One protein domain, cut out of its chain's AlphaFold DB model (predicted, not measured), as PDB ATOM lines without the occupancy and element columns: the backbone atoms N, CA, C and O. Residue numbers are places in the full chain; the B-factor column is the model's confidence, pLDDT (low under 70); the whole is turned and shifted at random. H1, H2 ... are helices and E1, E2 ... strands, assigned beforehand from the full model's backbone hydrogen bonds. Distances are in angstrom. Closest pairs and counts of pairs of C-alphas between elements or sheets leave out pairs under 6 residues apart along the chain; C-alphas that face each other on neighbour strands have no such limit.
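What this domain is: This is residues 25 to 185 of the 185 residues of an uncharacterized protein of uncultured bacterium (UniProt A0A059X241). With little regular structure, two strongly twisted antiparallel sheets, E1 E3 E7 E2 in that order and a branched one of E4, E5, E6, E8 and E9, form a sandwich, face to face; residues 160 to 166 stick out. The printed part has 161 residues, mostly strand: nine named strands, then one named helix, hold only 60. It is compact, radius of gyration of the C-alphas 15.9 A, spanning 51 by 35 by 30 A.

Where its parts are: E1, residues 25 to 32, begins at C-alpha (162.757, 199.023, 211.225). E2 is 41 to 43, E3 56 to 63, 23.0 A long, E4 69 to 74, E5 107 to 109, E6 123 to 128, E7 133 to 138, E8 148 to 155, 22.4 A, E9 170 to 175, H1 178 to 183.

How they stand to each other: N 27 of E1 and O 60 of E3 are 3.0 A apart. E8 and E9 are a hairpin, N 151 and O 172 2.9 A apart. H1 only grazes E1's sheet; 1 of 2 O i to N i+4 pairs is within hydrogen-bond range.

The domain as a whole: The printed part has no cut. Residues 35 to 47, 75 to 102 and 160 to 165 have pLDDT under 70.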
ATOM      1  N   TYR A  25     163.941 199.871 211.115       96.69
ATOM      2  CA  TYR A  25     162.757 199.023 211.225       96.69
ATOM      3  C   TYR A  25     161.828 199.182 210.025       96.69
ATOM      4  O   TYR A  25     161.863 200.183 209.309       96.69
ATOM      5  N   LEU A  26     161.004 198.160 209.813       96.56
ATOM      6  CA  LEU A  26     159.926 198.154 208.835       96.56
ATOM      7  C   LEU A  26     158.579 198.315 209.534       96.56
ATOM      8  O   LEU A  26     158.337 197.733 210.594       96.56
ATOM      9  N   GLU A  27     157.680 199.061 208.906       95.50
ATOM     10  CA  GLU A  27     156.309 199.233 209.374       95.50
ATOM     11  C   GLU A  27     155.321 199.147 208.214       95.50
ATOM     12  O   GLU A  27     155.653 199.455 207.069       95.50
ATOM     13  N   PHE A  28     154.097 198.719 208.518       95.19
ATOM     14  CA  PHE A  28     153.007 198.725 207.555       95.19
ATOM     15  C   PHE A  28     152.539 200.159 207.297       95.19
ATOM     16  O   PHE A  28     152.200 200.876 208.237       95.19
ATOM     17  N   GLU A  29     152.474 200.555 206.027       92.81
ATOM     18  CA  GLU A  29     151.970 201.867 205.622       92.81
ATOM     19  C   GLU A  29     150.484 201.790 205.248       92.81
ATOM     20  O   GLU A  29     149.647 202.455 205.863       92.81
ATOM     21  N   GLN A  30     150.157 201.001 204.216       93.81
ATOM     22  CA  GLN A  30     148.795 200.790 203.713       93.81
ATOM     23  C   GLN A  30     148.725 199.643 202.693       93.81
ATOM     24  O   GLN A  30     149.746 199.154 202.208       93.81
ATOM     25  N   PHE A  31     147.507 199.238 202.325       94.06
ATOM     26  CA  PHE A  31     147.280 198.387 201.156       94.06
ATOM     27  C   PHE A  31     147.219 199.223 199.877       94.06
ATOM     28  O   PHE A  31     146.710 200.346 199.872       94.06
ATOM     29  N   GLY A  32     147.697 198.658 198.774       92.62
ATOM     30  CA  GLY A  32     147.740 199.344 197.492       92.62
ATOM     31  C   GLY A  32     148.054 198.422 196.329       92.62
ATOM     32  O   GLY A  32     148.278 197.233 196.509       92.62
ATOM     33  N   LYS A  33     148.033 198.946 195.109       90.00
ATOM     34  CA  LYS A  33     148.474 198.211 193.921       90.00
ATOM     35  C   LYS A  33     149.984 198.372 193.782       90.00
ATOM     36  O   LYS A  33     150.447 199.507 193.729       90.00
ATOM     37  N   ALA A  34     150.726 197.270 193.697       83.38
ATOM     38  CA  ALA A  34     152.101 197.294 193.221       83.38
ATOM     39  C   ALA A  34     152.069 197.482 191.695       83.38
ATOM     40  O   ALA A  34     151.804 196.561 190.927       83.38
ATOM     41  N   ASP A  35     152.274 198.705 191.231       69.94
ATOM     42  CA  ASP A  35     152.255 199.132 189.824       69.94
ATOM     43  C   ASP A  35     153.528 198.757 189.039       69.94
ATOM     44  O   ASP A  35     153.829 199.345 188.003       69.94
ATOM     45  N   GLY A  36     154.224 197.705 189.473       65.00
ATOM     46  CA  GLY A  36     155.454 197.214 188.862       65.00
ATOM     47  C   GLY A  36     156.708 197.814 189.491       65.00
ATOM     48  O   GLY A  36     156.676 198.441 190.548       65.00
ATOM     49  N   TRP A  37     157.847 197.556 188.856       58.25
ATOM     50  CA  TRP A  37     159.147 197.997 189.340       58.25
ATOM     51  C   TRP A  37     159.204 199.511 189.077       58.25
ATOM     52  O   TRP A  37     159.031 199.939 187.940       58.25
ATOM     53  N   GLY A  38     159.358 200.343 190.112       54.72
ATOM     54  CA  GLY A  38     159.523 201.801 189.974       54.72
ATOM     55  C   GLY A  38     158.593 202.671 190.816       54.72
ATOM     56  O   GLY A  38     158.696 203.891 190.735       54.72
ATOM     57  N   SER A  39     157.698 202.087 191.612       56.03
ATOM     58  CA  SER A  39     156.668 202.859 192.310       56.03
ATOM     59  C   SER A  39     156.891 203.100 193.791       56.03
ATOM     60  O   SER A  39     156.128 203.847 194.409       56.03
ATOM     61  N   ALA A  40     157.954 202.530 194.357       58.41
ATOM     62  CA  ALA A  40     158.459 202.991 195.639       58.41
ATOM     63  C   ALA A  40     158.636 204.515 195.605       58.41
ATOM     64  O   ALA A  40     158.838 205.084 194.539       58.41
ATOM     65  N   LYS A  41     158.512 205.191 196.741       62.06
ATOM     66  CA  LYS A  41     158.672 206.646 196.832       62.06
ATOM     67  C   LYS A  41     159.417 206.961 198.110       62.06
ATOM     68  O   LYS A  41     158.976 206.556 199.190       62.06
ATOM     69  N   LEU A  42     160.519 207.696 198.000       60.56
ATOM     70  CA  LEU A  42     161.098 208.338 199.164       60.56
ATOM     71  C   LEU A  42     160.105 209.389 199.645       60.56
ATOM     72  O   LEU A  42     159.705 210.281 198.896       60.56
ATOM     73  N   GLY A  43     159.647 209.215 200.874       55.16
ATOM     74  CA  GLY A  43     158.693 210.110 201.497       55.16
ATOM     75  C   GLY A  43     159.345 210.778 202.687       55.16
ATOM     76  O   GLY A  43     160.061 210.139 203.460       55.16
ATOM     77  N   GLU A  44     159.023 212.050 202.897       59.66
ATOM     78  CA  GLU A  44     159.138 212.607 204.237       59.66
ATOM     79  C   GLU A  44     158.377 211.699 205.214       59.66
ATOM     80  O   GLU A  44     157.317 211.153 204.884       59.66
ATOM     81  N   VAL A  45     158.915 211.531 206.422       61.22
ATOM     82  CA  VAL A  45     158.291 210.724 207.486       61.22
ATOM     83  C   VAL A  45     156.828 211.141 207.715       61.22
ATOM     84  O   VAL A  45     155.977 210.308 208.002       61.22
ATOM     85  N   SER A  46     156.521 212.425 207.521       63.22
ATOM     86  CA  SER A  46     155.197 213.020 207.708       63.22
ATOM     87  C   SER A  46     154.239 212.862 206.520       63.22
ATOM     88  O   SER A  46     153.033 213.047 206.699       63.22
ATOM     89  N   GLN A  47     154.720 212.534 205.315       69.56
ATOM     90  CA  GLN A  47     153.884 212.500 204.112       69.56
ATOM     91  C   GLN A  47     153.557 211.064 203.689       69.56
ATOM     92  O   GLN A  47     154.432 210.246 203.389       69.56
ATOM     93  N   LYS A  48     152.256 210.762 203.624       76.88
ATOM     94  CA  LYS A  48     151.768 209.496 203.073       76.88
ATOM     95  C   LYS A  48     151.748 209.563 201.546       76.88
ATOM     96  O   LYS A  48     151.113 210.465 200.989       76.88
ATOM     97  N   PRO A  49     152.389 208.619 200.838       77.38
ATOM     98  CA  PRO A  49     152.327 208.598 199.387       77.38
ATOM     99  C   PRO A  49     150.896 208.318 198.909       77.38
ATOM    100  O   PRO A  49     150.169 207.489 199.463       77.38
ATOM    101  N   ARG A  50     150.491 208.989 197.824       83.56
ATOM    102  CA  ARG A  50     149.263 208.642 197.096       83.56
ATOM    103  C   ARG A  50     149.488 207.320 196.368       83.56
ATOM    104  O   ARG A  50     150.164 207.297 195.338       83.56
ATOM    105  N   ILE A  51     148.937 206.248 196.925       85.56
ATOM    106  CA  ILE A  51     149.023 204.888 196.393       85.56
ATOM    107  C   ILE A  51     147.657 204.502 195.821       85.56
ATOM    108  O   ILE A  51     146.614 204.772 196.419       85.56
ATOM    109  N   GLN A  52     147.656 203.889 194.638       88.75
ATOM    110  CA  GLN A  52     146.428 203.393 194.019       88.75
ATOM    111  C   GLN A  52     145.864 202.226 194.834       88.75
ATOM    112  O   GLN A  52     146.621 201.385 195.317       88.75
ATOM    113  N   LYS A  53     144.536 202.137 194.958       92.56
ATOM    114  CA  LYS A  53     143.891 201.016 195.654       92.56
ATOM    115  C   LYS A  53     144.298 199.681 195.023       92.56
ATOM    116  O   LYS A  53     144.274 199.531 193.804       92.56
ATOM    117  N   GLY A  54     144.621 198.711 195.868       94.38
ATOM    118  CA  GLY A  54     144.987 197.355 195.476       94.38
ATOM    119  C   GLY A  54     145.132 196.456 196.699       94.38
ATOM    120  O   GLY A  54     144.772 196.857 197.807       94.38
ATOM    121  N   LYS A  55     145.604 195.228 196.479       94.56
ATOM    122  CA  LYS A  55     145.702 194.195 197.520       94.56
ATOM    123  C   LYS A  55     147.112 194.009 198.078       94.56
ATOM    124  O   LYS A  55     147.247 193.306 199.074       94.56
ATOM    125  N   ASP A  56     148.115 194.583 197.429       93.94
ATOM    126  CA  ASP A  56     149.517 194.460 197.816       93.94
ATOM    127  C   ASP A  56     149.805 195.315 199.043       93.94
ATOM    128  O   ASP A  56     149.008 196.170 199.446       93.94
ATOM    129  N   VAL A  57     150.946 195.051 199.663       93.88
ATOM    130  CA  VAL A  57     151.329 195.665 200.925       93.88
ATOM    131  C   VAL A  57     152.345 196.750 200.642       93.88
ATOM    132  O   VAL A  57     153.318 196.518 199.939       93.88
ATOM    133  N   TRP A  58     152.150 197.936 201.199       93.31
ATOM    134  CA  TRP A  58     153.175 198.968 201.194       93.31
ATOM    135  C   TRP A  58     153.794 199.040 202.576       93.31
ATOM    136  O   TRP A  58     153.087 199.190 203.575       93.31
ATOM    137  N   LEU A  59     155.115 198.905 202.616       93.88
ATOM    138  CA  LEU A  59     155.903 199.001 203.833       93.88
ATOM    139  C   LEU A  59     156.747 200.267 203.803       93.88
ATOM    140  O   LEU A  59     157.116 200.762 202.737       93.88
ATOM    141  N   ARG A  60     157.079 200.764 204.988       93.19
ATOM    142  CA  ARG A  60     157.998 201.878 205.184       93.19
ATOM    143  C   ARG A  60     159.229 201.402 205.940       93.19
ATOM    144  O   ARG A  60     159.113 200.873 207.042       93.19
ATOM    145  N   LEU A  61     160.398 201.595 205.337       94.31
ATOM    146  CA  LEU A  61     161.700 201.435 205.973       94.31
ATOM    147  C   LEU A  61     162.076 202.748 206.648       94.31
ATOM    148  O   LEU A  61     162.194 203.770 205.976       94.31
ATOM    149  N   TYR A  62     162.280 202.713 207.956       93.38
ATOM    150  CA  TYR A  62     162.746 203.853 208.735       93.38
ATOM    151  C   TYR A  62     164.219 203.696 209.076       93.38
ATOM    152  O   TYR A  62     164.625 202.647 209.576       93.38
ATOM    153  N   ASN A  63     164.989 204.765 208.880       92.38
ATOM    154  CA  ASN A  63     166.299 204.921 209.491       92.38
ATOM    155  C   ASN A  63     166.161 205.807 210.738       92.38
ATOM    156  O   ASN A  63     166.227 207.031 210.675       92.38
ATOM    157  N   ASN A  64     165.937 205.157 211.872       92.81
ATOM    158  CA  ASN A  64     165.808 205.750 213.203       92.81
ATOM    159  C   ASN A  64     167.168 205.868 213.921       92.81
ATOM    160  O   ASN A  64     167.239 206.043 215.138       92.81
ATOM    161  N   SER A  65     168.259 205.704 213.176       90.69
ATOM    162  CA  SER A  65     169.618 205.830 213.675       90.69
ATOM    163  C   SER A  65     170.191 207.200 213.325       90.69
ATOM    164  O   SER A  65     169.726 207.874 212.408       90.69
ATOM    165  N   CYS A  66     171.253 207.590 214.021       87.69
ATOM    166  CA  CYS A  66     172.049 208.782 213.721       87.69
ATOM    167  C   CYS A  66     173.040 208.587 212.550       87.69
ATOM    168  O   CYS A  66     173.843 209.477 212.276       87.69
ATOM    169  N   TRP A  67     173.005 207.430 211.883       86.94
ATOM    170  CA  TRP A  67     173.891 207.060 210.783       86.94
ATOM    171  C   TRP A  67     173.102 206.880 209.501       86.94
ATOM    172  O   TRP A  67     171.986 206.372 209.530       86.94
ATOM    173  N   ASP A  68     173.702 207.204 208.364       87.69
ATOM    174  CA  ASP A  68     173.148 206.796 207.078       87.69
ATOM    175  C   ASP A  68     173.251 205.276 206.942       87.69
ATOM    176  O   ASP A  68     174.225 204.661 207.398       87.69
ATOM    177  N   ILE A  69     172.255 204.670 206.302       90.38
ATOM    178  CA  ILE A  69     172.287 203.246 205.975       90.38
ATOM    179  C   ILE A  69     172.375 203.055 204.473       90.38
ATOM    180  O   ILE A  69     171.733 203.761 203.700       90.38
ATOM    181  N   LYS A  70     173.156 202.067 204.062       90.19
ATOM    182  CA  LYS A  70     173.271 201.598 202.691       90.19
ATOM    183  C   LYS A  70     172.475 200.314 202.543       90.19
ATOM    184  O   LYS A  70     172.637 199.394 203.337       90.19
ATOM    185  N   PHE A  71     171.656 200.222 201.509       90.69
ATOM    186  CA  PHE A  71     170.846 199.040 201.217       90.69
ATOM    187  C   PHE A  71     170.798 198.798 199.710       90.69
ATOM    188  O   PHE A  71     171.149 199.664 198.905       90.69
ATOM    189  N   ARG A  72     170.394 197.591 199.313       89.38
ATOM    190  CA  ARG A  72     170.327 197.221 197.897       89.38
ATOM    191  C   ARG A  72     169.047 197.745 197.257       89.38
ATOM    192  O   ARG A  72     167.956 197.618 197.813       89.38
ATOM    193  N   THR A  73     169.188 198.277 196.052       87.12
ATOM    194  CA  THR A  73     168.086 198.732 195.200       87.12
ATOM    195  C   THR A  73     168.194 198.110 193.814       87.12
ATOM    196  O   THR A  73     169.260 197.648 193.412       87.12
ATOM    197  N   LEU A  74     167.099 198.054 193.061       82.25
ATOM    198  CA  LEU A  74     167.157 197.616 191.661       82.25
ATOM    199  C   LEU A  74     167.794 198.714 190.790       82.25
ATOM    200  O   LEU A  74     167.392 199.876 190.858       82.25
ATOM    201  N   SER A  75     168.770 198.336 189.954       65.81
ATOM    202  CA  SER A  75     169.703 199.254 189.266       65.81
ATOM    203  C   SER A  75     169.062 200.231 188.267       65.81
ATOM    204  O   SER A  75     169.722 201.172 187.831       65.81
ATOM    205  N   GLY A  76     167.796 200.038 187.887       62.22
ATOM    206  CA  GLY A  76     167.127 200.848 186.861       62.22
ATOM    207  C   GLY A  76     166.659 202.243 187.298       62.22
ATOM    208  O   GLY A  76     166.180 202.990 186.452       62.22
ATOM    209  N   TYR A  77     166.757 202.597 188.585       56.47
ATOM    210  CA  TYR A  77     166.055 203.770 189.150       56.47
ATOM    211  C   TYR A  77     166.951 204.743 189.905       56.47
ATOM    212  O   TYR A  77     166.473 205.675 190.547       56.47
ATOM    213  N   THR A  78     168.256 204.528 189.865       54.91
ATOM    214  CA  THR A  78     169.173 205.301 190.682       54.91
ATOM    215  C   THR A  78     169.747 206.476 189.895       54.91
ATOM    216  O   THR A  78     170.489 206.281 188.931       54.91
ATOM    217  N   HIS A  79     169.422 207.703 190.311       53.72
ATOM    218  CA  HIS A  79     170.087 208.902 189.808       53.72
ATOM    219  C   HIS A  79     171.487 208.999 190.417       53.72
ATOM    220  O   HIS A  79     171.673 208.802 191.615       53.72
ATOM    221  N   LEU A  80     172.481 209.288 189.583       52.00
ATOM    222  CA  LEU A  80     173.824 209.592 190.058       52.00
ATOM    223  C   LEU A  80     173.797 210.967 190.722       52.00
ATOM    224  O   LEU A  80     173.509 211.958 190.048       52.00
ATOM    225  N   VAL A  81     174.127 211.039 192.008       57.97
ATOM    226  CA  VAL A  81     174.406 212.315 192.666       57.97
ATOM    227  C   VAL A  81     175.843 212.353 193.172       57.97
ATOM    228  O   VAL A  81     176.519 211.327 193.305       57.97
ATOM    229  N   ALA A  82     176.313 213.564 193.457       53.53
ATOM    230  CA  ALA A  82     177.553 213.749 194.191       53.53
ATOM    231  C   ALA A  82     177.387 213.192 195.612       53.53
ATOM    232  O   ALA A  82     176.428 213.537 196.297       53.53
ATOM    233  N   ASP A  83     178.319 212.344 196.042       58.06
ATOM    234  CA  ASP A  83     178.384 211.861 197.420       58.06
ATOM    235  C   ASP A  83     178.586 213.054 198.382       58.06
ATOM    236  O   ASP A  83     179.623 213.726 198.302       58.06
ATOM    237  N   PRO A  84     177.630 213.345 199.292       53.00
ATOM    238  CA  PRO A  84     177.740 214.461 200.232       53.00
ATOM    239  C   PRO A  84     178.945 214.334 201.170       53.00
ATOM    240  O   PRO A  84     179.493 215.345 201.611       53.00
ATOM    241  N   ALA A  85     179.387 213.104 201.452       54.84
ATOM    242  CA  ALA A  85     180.576 212.830 202.254       54.84
ATOM    243  C   ALA A  85     181.881 213.027 201.459       54.84
ATOM    244  O   ALA A  85     182.972 212.991 202.033       54.84
ATOM    245  N   ASN A  86     181.791 213.258 200.146       56.41
ATOM    246  CA  ASN A  86     182.932 213.422 199.257       56.41
ATOM    247  C   ASN A  86     182.731 214.549 198.221       56.41
ATOM    248  O   ASN A  86     182.730 214.296 197.013       56.41
ATOM    249  N   PRO A  87     182.646 215.820 198.659       50.56
ATOM    250  CA  PRO A  87     182.361 216.969 197.790       50.56
ATOM    251  C   PRO A  87     183.418 217.245 196.698       50.56
ATOM    252  O   PRO A  87     183.214 218.118 195.860       50.56
ATOM    253  N   GLY A  88     184.544 216.515 196.682       52.91
ATOM    254  CA  GLY A  88     185.607 216.637 195.676       52.91
ATOM    255  C   GLY A  88     185.992 215.335 194.962       52.91
ATOM    256  O   GLY A  88     186.960 215.337 194.200       52.91
ATOM    257  N   GLY A  89     185.303 214.215 195.205       43.19
ATOM    258  CA  GLY A  89     185.786 212.894 194.802       43.19
ATOM    259  C   GLY A  89     184.772 212.061 194.030       43.19
ATOM    260  O   GLY A  89     183.572 212.109 194.249       43.19
ATOM    261  N   ARG A  90     185.304 211.254 193.112       40.28
ATOM    262  CA  ARG A  90     184.640 210.438 192.078       40.28
ATOM    263  C   ARG A  90     183.716 209.316 192.597       40.28
ATOM    264  O   ARG A  90     183.461 208.367 191.858       40.28
ATOM    265  N   LYS A  91     183.258 209.366 193.851       45.91
ATOM    266  CA  LYS A  91     182.320 208.383 194.401       45.91
ATOM    267  C   LYS A  91     180.916 208.875 194.058       45.91
ATOM    268  O   LYS A  91     180.448 209.875 194.586       45.91
ATOM    269  N   LEU A  92     180.295 208.224 193.083       48.03
ATOM    270  CA  LEU A  92     178.901 208.475 192.751       48.03
ATOM    271  C   LEU A  92     178.072 207.743 193.803       48.03
ATOM    272  O   LEU A  92     178.137 206.515 193.895       48.03
ATOM    273  N   ALA A  93     177.350 208.495 194.626       53.59
ATOM    274  CA  ALA A  93     176.324 207.922 195.475       53.59
ATOM    275  C   ALA A  93     175.020 207.920 194.681       53.59
ATOM    276  O   ALA A  93     174.686 208.878 193.982       53.59
ATOM    277  N   PHE A  94     174.282 206.824 194.775       56.91
ATOM    278  CA  PHE A  94     172.903 206.800 194.329       56.91
ATOM    279  C   PHE A  94     172.045 207.308 195.482       56.91
ATOM    280  O   PHE A  94     171.543 206.524 196.292       56.91
ATOM    281  N   ASP A  95     171.967 208.628 195.595       58.03
ATOM    282  CA  ASP A  95     170.978 209.257 196.458       58.03
ATOM    283  C   ASP A  95     169.608 209.117 195.805       58.03
ATOM    284  O   ASP A  95     169.467 209.009 194.580       58.03
ATOM    285  N   ILE A  96     168.600 209.068 196.652       62.41
ATOM    286  CA  ILE A  96     167.216 208.960 196.244       62.41
ATOM    287  C   ILE A  96     166.652 210.355 196.509       62.41
ATOM    288  O   ILE A  96     166.384 210.669 197.662       62.41
ATOM    289  N   PRO A  97     166.505 211.235 195.500       60.56
ATOM    290  CA  PRO A  97     165.866 212.529 195.712       60.56
ATOM    291  C   PRO A  97     164.511 212.378 196.414       60.56
ATOM    292  O   PRO A  97     163.794 211.400 196.184       60.56
ATOM    293  N   ASP A  98     164.112 213.359 197.219       63.28
ATOM    294  CA  ASP A  98     162.773 213.366 197.816       63.28
ATOM    295  C   ASP A  98     161.687 213.200 196.746       63.28
ATOM    296  O   ASP A  98     161.712 213.835 195.690       63.28
ATOM    297  N   GLY A  99     160.738 212.297 196.999       57.44
ATOM    298  CA  GLY A  99     159.679 211.957 196.050       57.44
ATOM    299  C   GLY A  99     160.116 211.080 194.872       57.44
ATOM    300  O   GLY A  99     159.246 210.622 194.127       57.44
ATOM    301  N   SER A 100     161.414 210.803 194.702       59.78
ATOM    302  CA  SER A 100     161.894 209.828 193.721       59.78
ATOM    303  C   SER A 100     161.659 208.401 194.206       59.78
ATOM    304  O   SER A 100     161.575 208.128 195.409       59.78
ATOM    305  N   GLY A 101     161.492 207.488 193.255       59.44
ATOM    306  CA  GLY A 101     161.226 206.100 193.572       59.44
ATOM    307  C   GLY A 101     162.462 205.235 193.656       59.44
ATOM    308  O   GLY A 101     163.297 205.256 192.761       59.44
ATOM    309  N   ALA A 102     162.550 204.431 194.715       68.56
ATOM    310  CA  ALA A 102     163.638 203.483 194.910       68.56
ATOM    311  C   ALA A 102     163.096 202.096 195.241       68.56
ATOM    312  O   ALA A 102     162.554 201.868 196.320       68.56
ATOM    313  N   ASN A 103     163.252 201.148 194.320       80.12
ATOM    314  CA  ASN A 103     162.828 199.775 194.568       80.12
ATOM    315  C   ASN A 103     163.827 199.089 195.493       80.12
ATOM    316  O   ASN A 103     164.903 198.688 195.043       80.12
ATOM    317  N   ILE A 104     163.463 198.966 196.768       88.75
ATOM    318  CA  ILE A 104     164.238 198.206 197.744       88.75
ATOM    319  C   ILE A 104     164.273 196.739 197.324       88.75
ATOM    320  O   ILE A 104     163.247 196.147 196.985       88.75
ATOM    321  N   VAL A 105     165.459 196.147 197.391       90.94
ATOM    322  CA  VAL A 105     165.618 194.697 197.340       90.94
ATOM    323  C   VAL A 105     165.383 194.166 198.746       90.94
ATOM    324  O   VAL A 105     166.144 194.470 199.663       90.94
ATOM    325  N   TYR A 106     164.327 193.382 198.910       94.12
ATOM    326  CA  TYR A 106     164.075 192.615 200.125       94.12
ATOM    327  C   TYR A 106     164.236 191.120 199.845       94.12
ATOM    328  O   TYR A 106     164.203 190.672 198.700       94.12
ATOM    329  N   THR A 107     164.379 190.331 200.893       95.31
ATOM    330  CA  THR A 107     164.300 188.872 200.815       95.31
ATOM    331  C   THR A 107     163.003 188.446 201.474       95.31
ATOM    332  O   THR A 107     162.666 188.966 202.533       95.31
ATOM    333  N   ALA A 108     162.266 187.536 200.845       96.25
ATOM    334  CA  ALA A 108     161.149 186.856 201.482       96.25
ATOM    335  C   ALA A 108     161.638 185.512 202.030       96.25
ATOM    336  O   ALA A 108     162.397 184.815 201.357       96.25
ATOM    337  N   GLU A 109     161.220 185.165 203.239       97.12
ATOM    338  CA  GLU A 109     161.597 183.939 203.937       97.12
ATOM    339  C   GLU A 109     160.357 183.183 204.405       97.12
ATOM    340  O   GLU A 109     159.389 183.767 204.899       97.12
ATOM    341  N   GLU A 110     160.414 181.867 204.247       96.44
ATOM    342  CA  GLU A 110     159.495 180.923 204.871       96.44
ATOM    343  C   GLU A 110     159.785 180.811 206.379       96.44
ATOM    344  O   GLU A 110     160.857 181.181 206.859       96.44
ATOM    345  N   GLN A 111     158.850 180.232 207.137       94.38
ATOM    346  CA  GLN A 111     158.989 180.050 208.589       94.38
ATOM    347  C   GLN A 111     160.226 179.217 208.987       94.38
ATOM    348  O   GLN A 111     160.757 179.376 210.085       94.38
ATOM    349  N   ASP A 112     160.688 178.327 208.105       95.19
ATOM    350  CA  ASP A 112     161.884 177.503 208.309       95.19
ATOM    351  C   ASP A 112     163.198 178.218 207.932       95.19
ATOM    352  O   ASP A 112     164.263 177.600 207.968       95.19
ATOM    353  N   GLY A 113     163.132 179.507 207.577       94.44
ATOM    354  CA  GLY A 113     164.272 180.333 207.181       94.44
ATOM    355  C   GLY A 113     164.713 180.144 205.729       94.44
ATOM    356  O   GLY A 113     165.716 180.722 205.315       94.44
ATOM    357  N   LYS A 114     164.010 179.338 204.920       95.81
ATOM    358  CA  LYS A 114     164.325 179.233 203.490       95.81
ATOM    359  C   LYS A 114     163.898 180.489 202.751       95.81
ATOM    360  O   LYS A 114     162.784 180.981 202.920       95.81
ATOM    361  N   THR A 115     164.760 180.955 201.858       95.00
ATOM    362  CA  THR A 115     164.463 182.103 201.007       95.00
ATOM    363  C   THR A 115     163.478 181.726 199.901       95.00
ATOM    364  O   THR A 115     163.583 180.675 199.263       95.00
ATOM    365  N   VAL A 116     162.509 182.603 199.655       92.69
ATOM    366  CA  VAL A 116     161.575 182.510 198.533       92.69
ATOM    367  C   VAL A 116     162.232 183.177 197.320       92.69
ATOM    368  O   VAL A 116     162.556 184.367 197.393       92.69
ATOM    369  N   PRO A 117     162.438 182.459 196.200       88.25
ATOM    370  CA  PRO A 117     163.046 183.043 195.010       88.25
ATOM    371  C   PRO A 117     162.182 184.171 194.438       88.25
ATOM    372  O   PRO A 117     161.074 183.928 193.961       88.25
ATOM    373  N   TRP A 118     162.692 185.403 194.469       86.94
ATOM    374  CA  TRP A 118     162.062 186.562 193.843       86.94
ATOM    375  C   TRP A 118     163.105 187.670 193.589       86.94
ATOM    376  O   TRP A 118     164.173 187.675 194.202       86.94
ATOM    377  N   GLY A 119     162.800 188.612 192.692       80.31
ATOM    378  CA  GLY A 119     163.655 189.769 192.392       80.31
ATOM    379  C   GLY A 119     164.299 189.736 190.999       80.31
ATOM    380  O   GLY A 119     163.981 188.883 190.173       80.31
ATOM    381  N   GLY A 120     165.159 190.723 190.723       79.06
ATOM    382  CA  GLY A 120     165.934 190.834 189.477       79.06
ATOM    383  C   GLY A 120     167.366 190.323 189.609       79.06
ATOM    384  O   GLY A 120     167.753 189.820 190.655       79.06
ATOM    385  N   ASP A 121     168.165 190.468 188.557       80.19
ATOM    386  CA  ASP A 121     169.603 190.150 188.550       80.19
ATOM    387  C   ASP A 121     170.497 191.396 188.700       80.19
ATOM    388  O   ASP A 121     171.678 191.294 189.035       80.19
ATOM    389  N   SER A 122     169.923 192.582 188.489       82.19
ATOM    390  CA  SER A 122     170.643 193.847 188.364       82.19
ATOM    391  C   SER A 122     170.349 194.774 189.538       82.19
ATOM    392  O   SER A 122     169.253 195.329 189.678       82.19
ATOM    393  N   PHE A 123     171.359 194.978 190.379       85.62
ATOM    394  CA  PHE A 123     171.225 195.684 191.649       85.62
ATOM    395  C   PHE A 123     172.252 196.805 191.794       85.62
ATOM    396  O   PHE A 123     173.427 196.622 191.488       85.62
ATOM    397  N   SER A 124     171.801 197.928 192.340       85.12
ATOM    398  CA  SER A 124     172.619 199.035 192.826       85.12
ATOM    399  C   SER A 124     172.595 199.066 194.355       85.12
ATOM    400  O   SER A 124     171.932 198.265 195.019       85.12
ATOM    401  N   SER A 125     173.352 199.990 194.938       85.12
ATOM    402  CA  SER A 125     173.220 200.339 196.350       85.12
ATOM    403  C   SER A 125     172.739 201.769 196.476       85.12
ATOM    404  O   SER A 125     173.279 202.638 195.801       85.12
ATOM    405  N   SER A 126     171.788 202.011 197.362       84.88
ATOM    406  CA  SER A 126     171.310 203.349 197.693       84.88
ATOM    407  C   SER A 126     171.548 203.646 199.164       84.88
ATOM    408  O   SER A 126     171.711 202.727 199.969       84.88
ATOM    409  N   TYR A 127     171.563 204.932 199.497       86.12
ATOM    410  CA  TYR A 127     171.686 205.407 200.868       86.12
ATOM    411  C   TYR A 127     170.343 205.951 201.354       86.12
ATOM    412  O   TYR A 127     169.615 206.589 200.598       86.12
ATOM    413  N   LEU A 128     169.997 205.675 202.611       85.88
ATOM    414  CA  LEU A 128     168.878 206.294 203.313       85.88
ATOM    415  C   LEU A 128     169.463 207.117 204.462       85.88
ATOM    416  O   LEU A 128     169.980 206.519 205.415       85.88
ATOM    417  N   PRO A 129     169.392 208.457 204.393       85.81
ATOM    418  CA  PRO A 129     169.981 209.297 205.420       85.81
ATOM    419  C   PRO A 129     169.363 209.088 206.805       85.81
ATOM    420  O   PRO A 129     168.223 208.625 206.933       85.81
ATOM    421  N   SER A 130     170.111 209.456 207.844       86.88
ATOM    422  CA  SER A 130     169.614 209.486 209.227       86.88
ATOM    423  C   SER A 130     168.284 210.248 209.351       86.88
ATOM    424  O   SER A 130     168.103 211.321 208.770       86.88
ATOM    425  N   GLY A 131     167.324 209.690 210.096       85.62
ATOM    426  CA  GLY A 131     166.019 210.313 210.339       85.62
ATOM    427  C   GLY A 131     165.042 210.269 209.159       85.62
ATOM    428  O   GLY A 131     163.943 210.823 209.250       85.62
ATOM    429  N   ARG A 132     165.414 209.641 208.037       85.88
ATOM    430  CA  ARG A 132     164.566 209.534 206.841       85.88
ATOM    431  C   ARG A 132     163.870 208.179 206.765       85.88
ATOM    432  O   ARG A 132     164.180 207.234 207.492       85.88
ATOM    433  N   SER A 133     162.893 208.095 205.867       88.75
ATOM    434  CA  SER A 133     162.150 206.865 205.614       88.75
ATOM    435  C   SER A 133     161.852 206.681 204.132       88.75
ATOM    436  O   SER A 133     161.722 207.658 203.401       88.75
ATOM    437  N   LEU A 134     161.693 205.435 203.701       88.69
ATOM    438  CA  LEU A 134     161.400 205.067 202.319       88.69
ATOM    439  C   LEU A 134     160.194 204.130 202.280       88.69
ATOM    440  O   LEU A 134     160.180 203.133 202.998       88.69
ATOM    441  N   VAL A 135     159.199 204.426 201.440       89.56
ATOM    442  CA  VAL A 135     158.030 203.554 201.253       89.56
ATOM    443  C   VAL A 135     158.198 202.738 199.977       89.56
ATOM    444  O   VAL A 135     158.536 203.288 198.927       89.56
ATOM    445  N   PHE A 136     157.930 201.438 200.048       90.12
ATOM    446  CA  PHE A 136     158.067 200.518 198.924       90.12
ATOM    447  C   PHE A 136     156.968 199.443 198.932       90.12
ATOM    448  O   PHE A 136     156.468 199.076 200.002       90.12
ATOM    449  N   PRO A 137     156.564 198.944 197.751       91.38
ATOM    450  CA  PRO A 137     155.595 197.863 197.655       91.38
ATOM    451  C   PRO A 137     156.241 196.496 197.924       91.38
ATOM    452  O   PRO A 137     157.379 196.223 197.540       91.38
ATOM    453  N   VAL A 138     155.458 195.609 198.527       92.19
ATOM    454  CA  VAL A 138     155.726 194.191 198.752       92.19
ATOM    455  C   VAL A 138     154.521 193.413 198.241       92.19
ATOM    456  O   VAL A 138     153.373 193.715 198.583       92.19
ATOM    457  N   TYR A 139     154.779 192.406 197.409       92.88
ATOM    458  CA  TYR A 139     153.721 191.537 196.911       92.88
ATOM    459  C   TYR A 139     153.057 190.807 198.073       92.88
ATOM    460  O   TYR A 139     153.738 190.287 198.960       92.88
ATOM    461  N   ARG A 140     151.723 190.771 198.087       94.19
ATOM    462  CA  ARG A 140     150.984 190.185 199.211       94.19
ATOM    463  C   ARG A 140     151.373 188.727 199.445       94.19
ATOM    464  O   ARG A 140     151.565 188.340 200.590       94.19
ATOM    465  N   GLU A 141     151.561 187.959 198.378       94.06
ATOM    466  CA  GLU A 141     151.991 186.558 198.414       94.06
ATOM    467  C   GLU A 141     153.345 186.330 199.114       94.06
ATOM    468  O   GLU A 141     153.617 185.222 199.582       94.06
ATOM    469  N   HIS A 142     154.193 187.358 199.234       95.19
ATOM    470  CA  HIS A 142     155.463 187.278 199.969       95.19
ATOM    471  C   HIS A 142     155.284 187.405 201.487       95.19
ATOM    472  O   HIS A 142     156.206 187.104 202.235       95.19
ATOM    473  N   LEU A 143     154.102 187.826 201.941       95.81
ATOM    474  CA  LEU A 143     153.729 187.963 203.352       95.81
ATOM    475  C   LEU A 143     152.579 187.019 203.748       95.81
ATOM    476  O   LEU A 143     152.036 187.128 204.845       95.81
ATOM    477  N   GLU A 144     152.177 186.103 202.867       92.50
ATOM    478  CA  GLU A 144     151.199 185.054 203.176       92.50
ATOM    479  C   GLU A 144     151.852 183.867 203.906       92.50
ATOM    480  O   GLU A 144     153.067 183.706 203.870       92.50
ATOM    481  N   LYS A 145     151.036 182.996 204.522       89.62
ATOM    482  CA  LYS A 145     151.471 181.711 205.116       89.62
ATOM    483  C   LYS A 145     152.608 181.847 206.139       89.62
ATOM    484  O   LYS A 145     153.580 181.105 206.084       89.62
ATOM    485  N   ASP A 146     152.492 182.823 207.036       89.19
ATOM    486  CA  ASP A 146     153.475 183.071 208.102       89.19
ATOM    487  C   ASP A 146     154.890 183.425 207.608       89.19
ATOM    488  O   ASP A 146     155.848 183.389 208.380       89.19
ATOM    489  N   ARG A 147     155.024 183.831 206.339       96.31
ATOM    490  CA  ARG A 147     156.277 184.349 205.786       96.31
ATOM    491  C   ARG A 147     156.668 185.681 206.409       96.31
ATOM    492  O   ARG A 147     155.829 186.477 206.848       96.31
ATOM    493  N   SER A 148     157.960 185.961 206.362       97.44
ATOM    494  CA  SER A 148     158.517 187.284 206.625       97.44
ATOM    495  C   SER A 148     159.222 187.828 205.401       97.44
ATOM    496  O   SER A 148     159.656 187.083 204.528       97.44
ATOM    497  N   ILE A 149     159.396 189.141 205.374       97.31
ATOM    498  CA  ILE A 149     160.388 189.769 204.514       97.31
ATOM    499  C   ILE A 149     161.416 190.493 205.370       97.31
ATOM    500  O   ILE A 149     161.098 190.952 206.469       97.31
ATOM    501  N   TYR A 150     162.629 190.644 204.856       97.44
ATOM    502  CA  TYR A 150     163.623 191.514 205.464       97.44
ATOM    503  C   TYR A 150     164.386 192.340 204.437       97.44
ATOM    504  O   TYR A 150     164.546 191.951 203.280       97.44
ATOM    505  N   VAL A 151     164.862 193.499 204.883       96.06
ATOM    506  CA  VAL A 151     165.779 194.357 204.128       96.06
ATOM    507  C   VAL A 151     167.153 194.270 204.775       96.06
ATOM    508  O   VAL A 151     167.292 194.595 205.957       96.06
ATOM    509  N   SER A 152     168.154 193.846 204.001       95.50
ATOM    510  CA  SER A 152     169.560 193.917 204.408       95.50
ATOM    511  C   SER A 152     170.100 195.327 204.235       95.50
ATOM    512  O   SER A 152     169.859 195.978 203.212       95.50
ATOM    513  N   PHE A 153     170.872 195.779 205.215       93.88
ATOM    514  CA  PHE A 153     171.536 197.070 205.174       93.88
ATOM    515  C   PHE A 153     172.899 197.025 205.872       93.88
ATOM    516  O   PHE A 153     173.196 196.116 206.643       93.88
ATOM    517  N   HIS A 154     173.705 198.048 205.613       92.38
ATOM    518  CA  HIS A 154     174.939 198.347 206.333       92.38
ATOM    519  C   HIS A 154     174.904 199.796 206.794       92.38
ATOM    520  O   HIS A 154     174.318 200.648 206.124       92.38
ATOM    521  N   TYR A 155     175.545 200.107 207.909       89.75
ATOM    522  CA  TYR A 155     175.758 201.498 208.281       89.75
ATOM    523  C   TYR A 155     176.869 202.106 207.423       89.75
ATOM    524  O   TYR A 155     177.865 201.452 207.123       89.75
ATOM    525  N   GLY A 156     176.741 203.384 207.059       84.25
ATOM    526  CA  GLY A 156     177.711 204.055 206.183       84.25
ATOM    527  C   GLY A 156     179.156 204.004 206.700       84.25
ATOM    528  O   GLY A 156     180.091 203.932 205.910       84.25
ATOM    529  N   TRP A 157     179.355 203.957 208.021       83.00
ATOM    530  CA  TRP A 157     180.682 203.859 208.645       83.00
ATOM    531  C   TRP A 157     181.324 202.460 208.566       83.00
ATOM    532  O   TRP A 157     182.493 202.310 208.931       83.00
ATOM    533  N   GLU A 158     180.585 201.433 208.138       84.81
ATOM    534  CA  GLU A 158     181.080 200.053 208.050       84.81
ATOM    535  C   GLU A 158     181.922 199.810 206.792       84.81
ATOM    536  O   GLU A 158     182.813 198.961 206.822       84.81
ATOM    537  N   GLU A 159     181.720 200.583 205.717       70.44
ATOM    538  CA  GLU A 159     182.434 200.388 204.443       70.44
ATOM    539  C   GLU A 159     183.957 200.519 204.571       70.44
ATOM    540  O   GLU A 159     184.702 199.824 203.883       70.44
ATOM    541  N   ASP A 160     184.428 201.378 205.472       63.16
ATOM    542  CA  ASP A 160     185.856 201.673 205.613       63.16
ATOM    543  C   ASP A 160     186.614 200.622 206.439       63.16
ATOM    544  O   ASP A 160     187.844 200.668 206.523       63.16
ATOM    545  N   LYS A 161     185.904 199.699 207.106       60.97
ATOM    546  CA  LYS A 161     186.482 198.873 208.182       60.97
ATOM    547  C   LYS A 161     186.567 197.386 207.880       60.97
ATOM    548  O   LYS A 161     187.359 196.701 208.526       60.97
ATOM    549  N   PHE A 162     185.802 196.887 206.915       62.00
ATOM    550  CA  PHE A 162     185.740 195.456 206.628       62.00
ATOM    551  C   PHE A 162     186.162 195.172 205.186       62.00
ATOM    552  O   PHE A 162     185.417 195.419 204.241       62.00
ATOM    553  N   SER A 163     187.357 194.608 205.007       52.97
ATOM    554  CA  SER A 163     187.695 193.861 203.795       52.97
ATOM    555  C   SER A 163     187.269 192.396 203.975       52.97
ATOM    556  O   SER A 163     187.343 191.854 205.076       52.97
ATOM    557  N   ASN A 164     186.831 191.742 202.893       56.31
ATOM    558  CA  ASN A 164     186.568 190.292 202.812       56.31
ATOM    559  C   ASN A 164     185.272 189.752 203.462       56.31
ATOM    560  O   ASN A 164     185.316 188.703 204.096       56.31
ATOM    561  N   ASN A 165     184.111 190.397 203.275       60.59
ATOM    562  CA  ASN A 165     182.797 189.868 203.710       60.59
ATOM    563  C   ASN A 165     182.678 189.564 205.220       60.59
ATOM    564  O   ASN A 165     181.834 188.777 205.631       60.59
ATOM    565  N   LEU A 166     183.521 190.181 206.052       71.19
ATOM    566  CA  LEU A 166     183.451 190.075 207.516       71.19
ATOM    567  C   LEU A 166     182.613 191.193 208.149       71.19
ATOM    568  O   LEU A 166     182.594 191.325 209.372       71.19
ATOM    569  N   ALA A 167     181.967 192.027 207.330       71.69
ATOM    570  CA  ALA A 167     181.050 193.030 207.841       71.69
ATOM    571  C   ALA A 167     179.857 192.327 208.510       71.69
ATOM    572  O   ALA A 167     179.394 191.308 207.996       71.69
ATOM    573  N   PRO A 168     179.362 192.838 209.646       81.44
ATOM    574  CA  PRO A 168     178.109 192.357 210.205       81.44
ATOM    575  C   PRO A 168     176.971 192.539 209.188       81.44
ATOM    576  O   PRO A 168     176.847 193.596 208.563       81.44
ATOM    577  N   ASP A 169     176.140 191.507 209.050       86.31
ATOM    578  CA  ASP A 169     174.897 191.576 208.288       86.31
ATOM    579  C   ASP A 169     173.780 192.106 209.190       86.31
ATOM    580  O   ASP A 169     173.464 191.514 210.228       86.31
ATOM    581  N   HIS A 170     173.167 193.224 208.794       94.69
ATOM    582  CA  HIS A 170     172.041 193.814 209.518       94.69
ATOM    583  C   HIS A 170     170.759 193.658 208.727       94.69
ATOM    584  O   HIS A 170     170.678 194.066 207.568       94.69
ATOM    585  N   HIS A 171     169.732 193.107 209.369       96.38
ATOM    586  CA  HIS A 171     168.434 192.854 208.755       96.38
ATOM    587  C   HIS A 171     167.324 193.567 209.524       96.38
ATOM    588  O   HIS A 171     167.260 193.522 210.753       96.38
ATOM    589  N   SER A 172     166.410 194.187 208.785       97.06
ATOM    590  CA  SER A 172     165.156 194.712 209.319       97.06
ATOM    591  C   SER A 172     164.003 193.850 208.823       97.06
ATOM    592  O   SER A 172     163.789 193.774 207.617       97.06
ATOM    593  N   PHE A 173     163.288 193.192 209.739       97.50
ATOM    594  CA  PHE A 173     162.240 192.218 209.420       97.50
ATOM    595  C   PHE A 173     160.832 192.812 209.507       97.50
ATOM    596  O   PHE A 173     160.515 193.598 210.404       97.50
ATOM    597  N   PHE A 174     159.949 192.333 208.633       97.38
ATOM    598  CA  PHE A 174     158.505 192.486 208.735       97.38
ATOM    599  C   PHE A 174     157.830 191.123 208.572       97.38
ATOM    600  O   PHE A 174     158.073 190.408 207.602       97.38
ATOM    601  N   TRP A 175     156.967 190.772 209.520       97.00
ATOM    602  CA  TRP A 175     156.300 189.473 209.559       97.00
ATOM    603  C   TRP A 175     154.872 189.558 209.029       97.00
ATOM    604  O   TRP A 175     154.115 190.439 209.441       97.00
ATOM    605  N   GLY A 176     154.485 188.610 208.175       95.62
ATOM    606  CA  GLY A 176     153.170 188.562 207.540       95.62
ATOM    607  C   GLY A 176     152.000 188.524 208.520       95.62
ATOM    608  O   GLY A 176     151.005 189.214 208.302       95.62
ATOM    609  N   TYR A 177     152.138 187.829 209.658       94.88
ATOM    610  CA  TYR A 177     151.080 187.756 210.679       94.88
ATOM    611  C   TYR A 177     150.666 189.137 211.219       94.88
ATOM    612  O   TYR A 177     149.515 189.328 211.611       94.88
ATOM    613  N   ARG A 178     151.565 190.136 211.183       94.00
ATOM    614  CA  ARG A 178     151.266 191.508 211.629       94.00
ATOM    615  C   ARG A 178     150.231 192.202 210.744       94.00
ATOM    616  O   ARG A 178     149.645 193.197 211.160       94.00
ATOM    617  N   LEU A 179     149.974 191.695 209.537       92.94
ATOM    618  CA  LEU A 179     148.919 192.218 208.667       92.94
ATOM    619  C   LEU A 179     147.518 191.927 209.214       92.94
ATOM    620  O   LEU A 179     146.601 192.711 208.972       92.94
ATOM    621  N   GLU A 180     147.337 190.833 209.957       89.81
ATOM    622  CA  GLU A 180     146.039 190.501 210.555       89.81
ATOM    623  C   GLU A 180     145.701 191.447 211.716       89.81
ATOM    624  O   GLU A 180     144.552 191.855 211.869       89.81
ATOM    625  N   GLU A 181     146.706 191.899 212.473       89.25
ATOM    626  CA  GLU A 181     146.531 192.911 213.526       89.25
ATOM    627  C   GLU A 181     146.014 194.244 212.973       89.25
ATOM    628  O   GLU A 181     145.264 194.949 213.646       89.25
ATOM    629  N   VAL A 182     146.403 194.592 211.743       86.75
ATOM    630  CA  VAL A 182     145.978 195.833 211.085       86.75
ATOM    631  C   VAL A 182     144.530 195.753 210.610       86.75
ATOM    632  O   VAL A 182     143.819 196.746 210.692       86.75
ATOM    633  N   LYS A 183     144.069 194.590 210.132       82.38
ATOM    634  CA  LYS A 183     142.677 194.421 209.670       82.38
ATOM    635  C   LYS A 183     141.651 194.517 210.799       82.38
ATOM    636  O   LYS A 183     140.487 194.786 210.527       82.38
ATOM    637  N   ASN A 184     142.080 194.261 212.033       78.00
ATOM    638  CA  ASN A 184     141.222 194.245 213.215       78.00
ATOM    639  C   ASN A 184     141.148 195.603 213.941       78.00
ATOM    640  O   ASN A 184     140.513 195.682 214.993       78.00
ATOM    641  N   LYS A 185     141.806 196.645 213.417       73.19
ATOM    642  CA  LYS A 185     141.745 198.026 213.921       73.19
ATOM    643  C   LYS A 185     140.811 198.873 213.068       73.19
ATOM    644  O   LYS A 185     140.110 199.714 213.668       73.19
TER     645      LYS A 185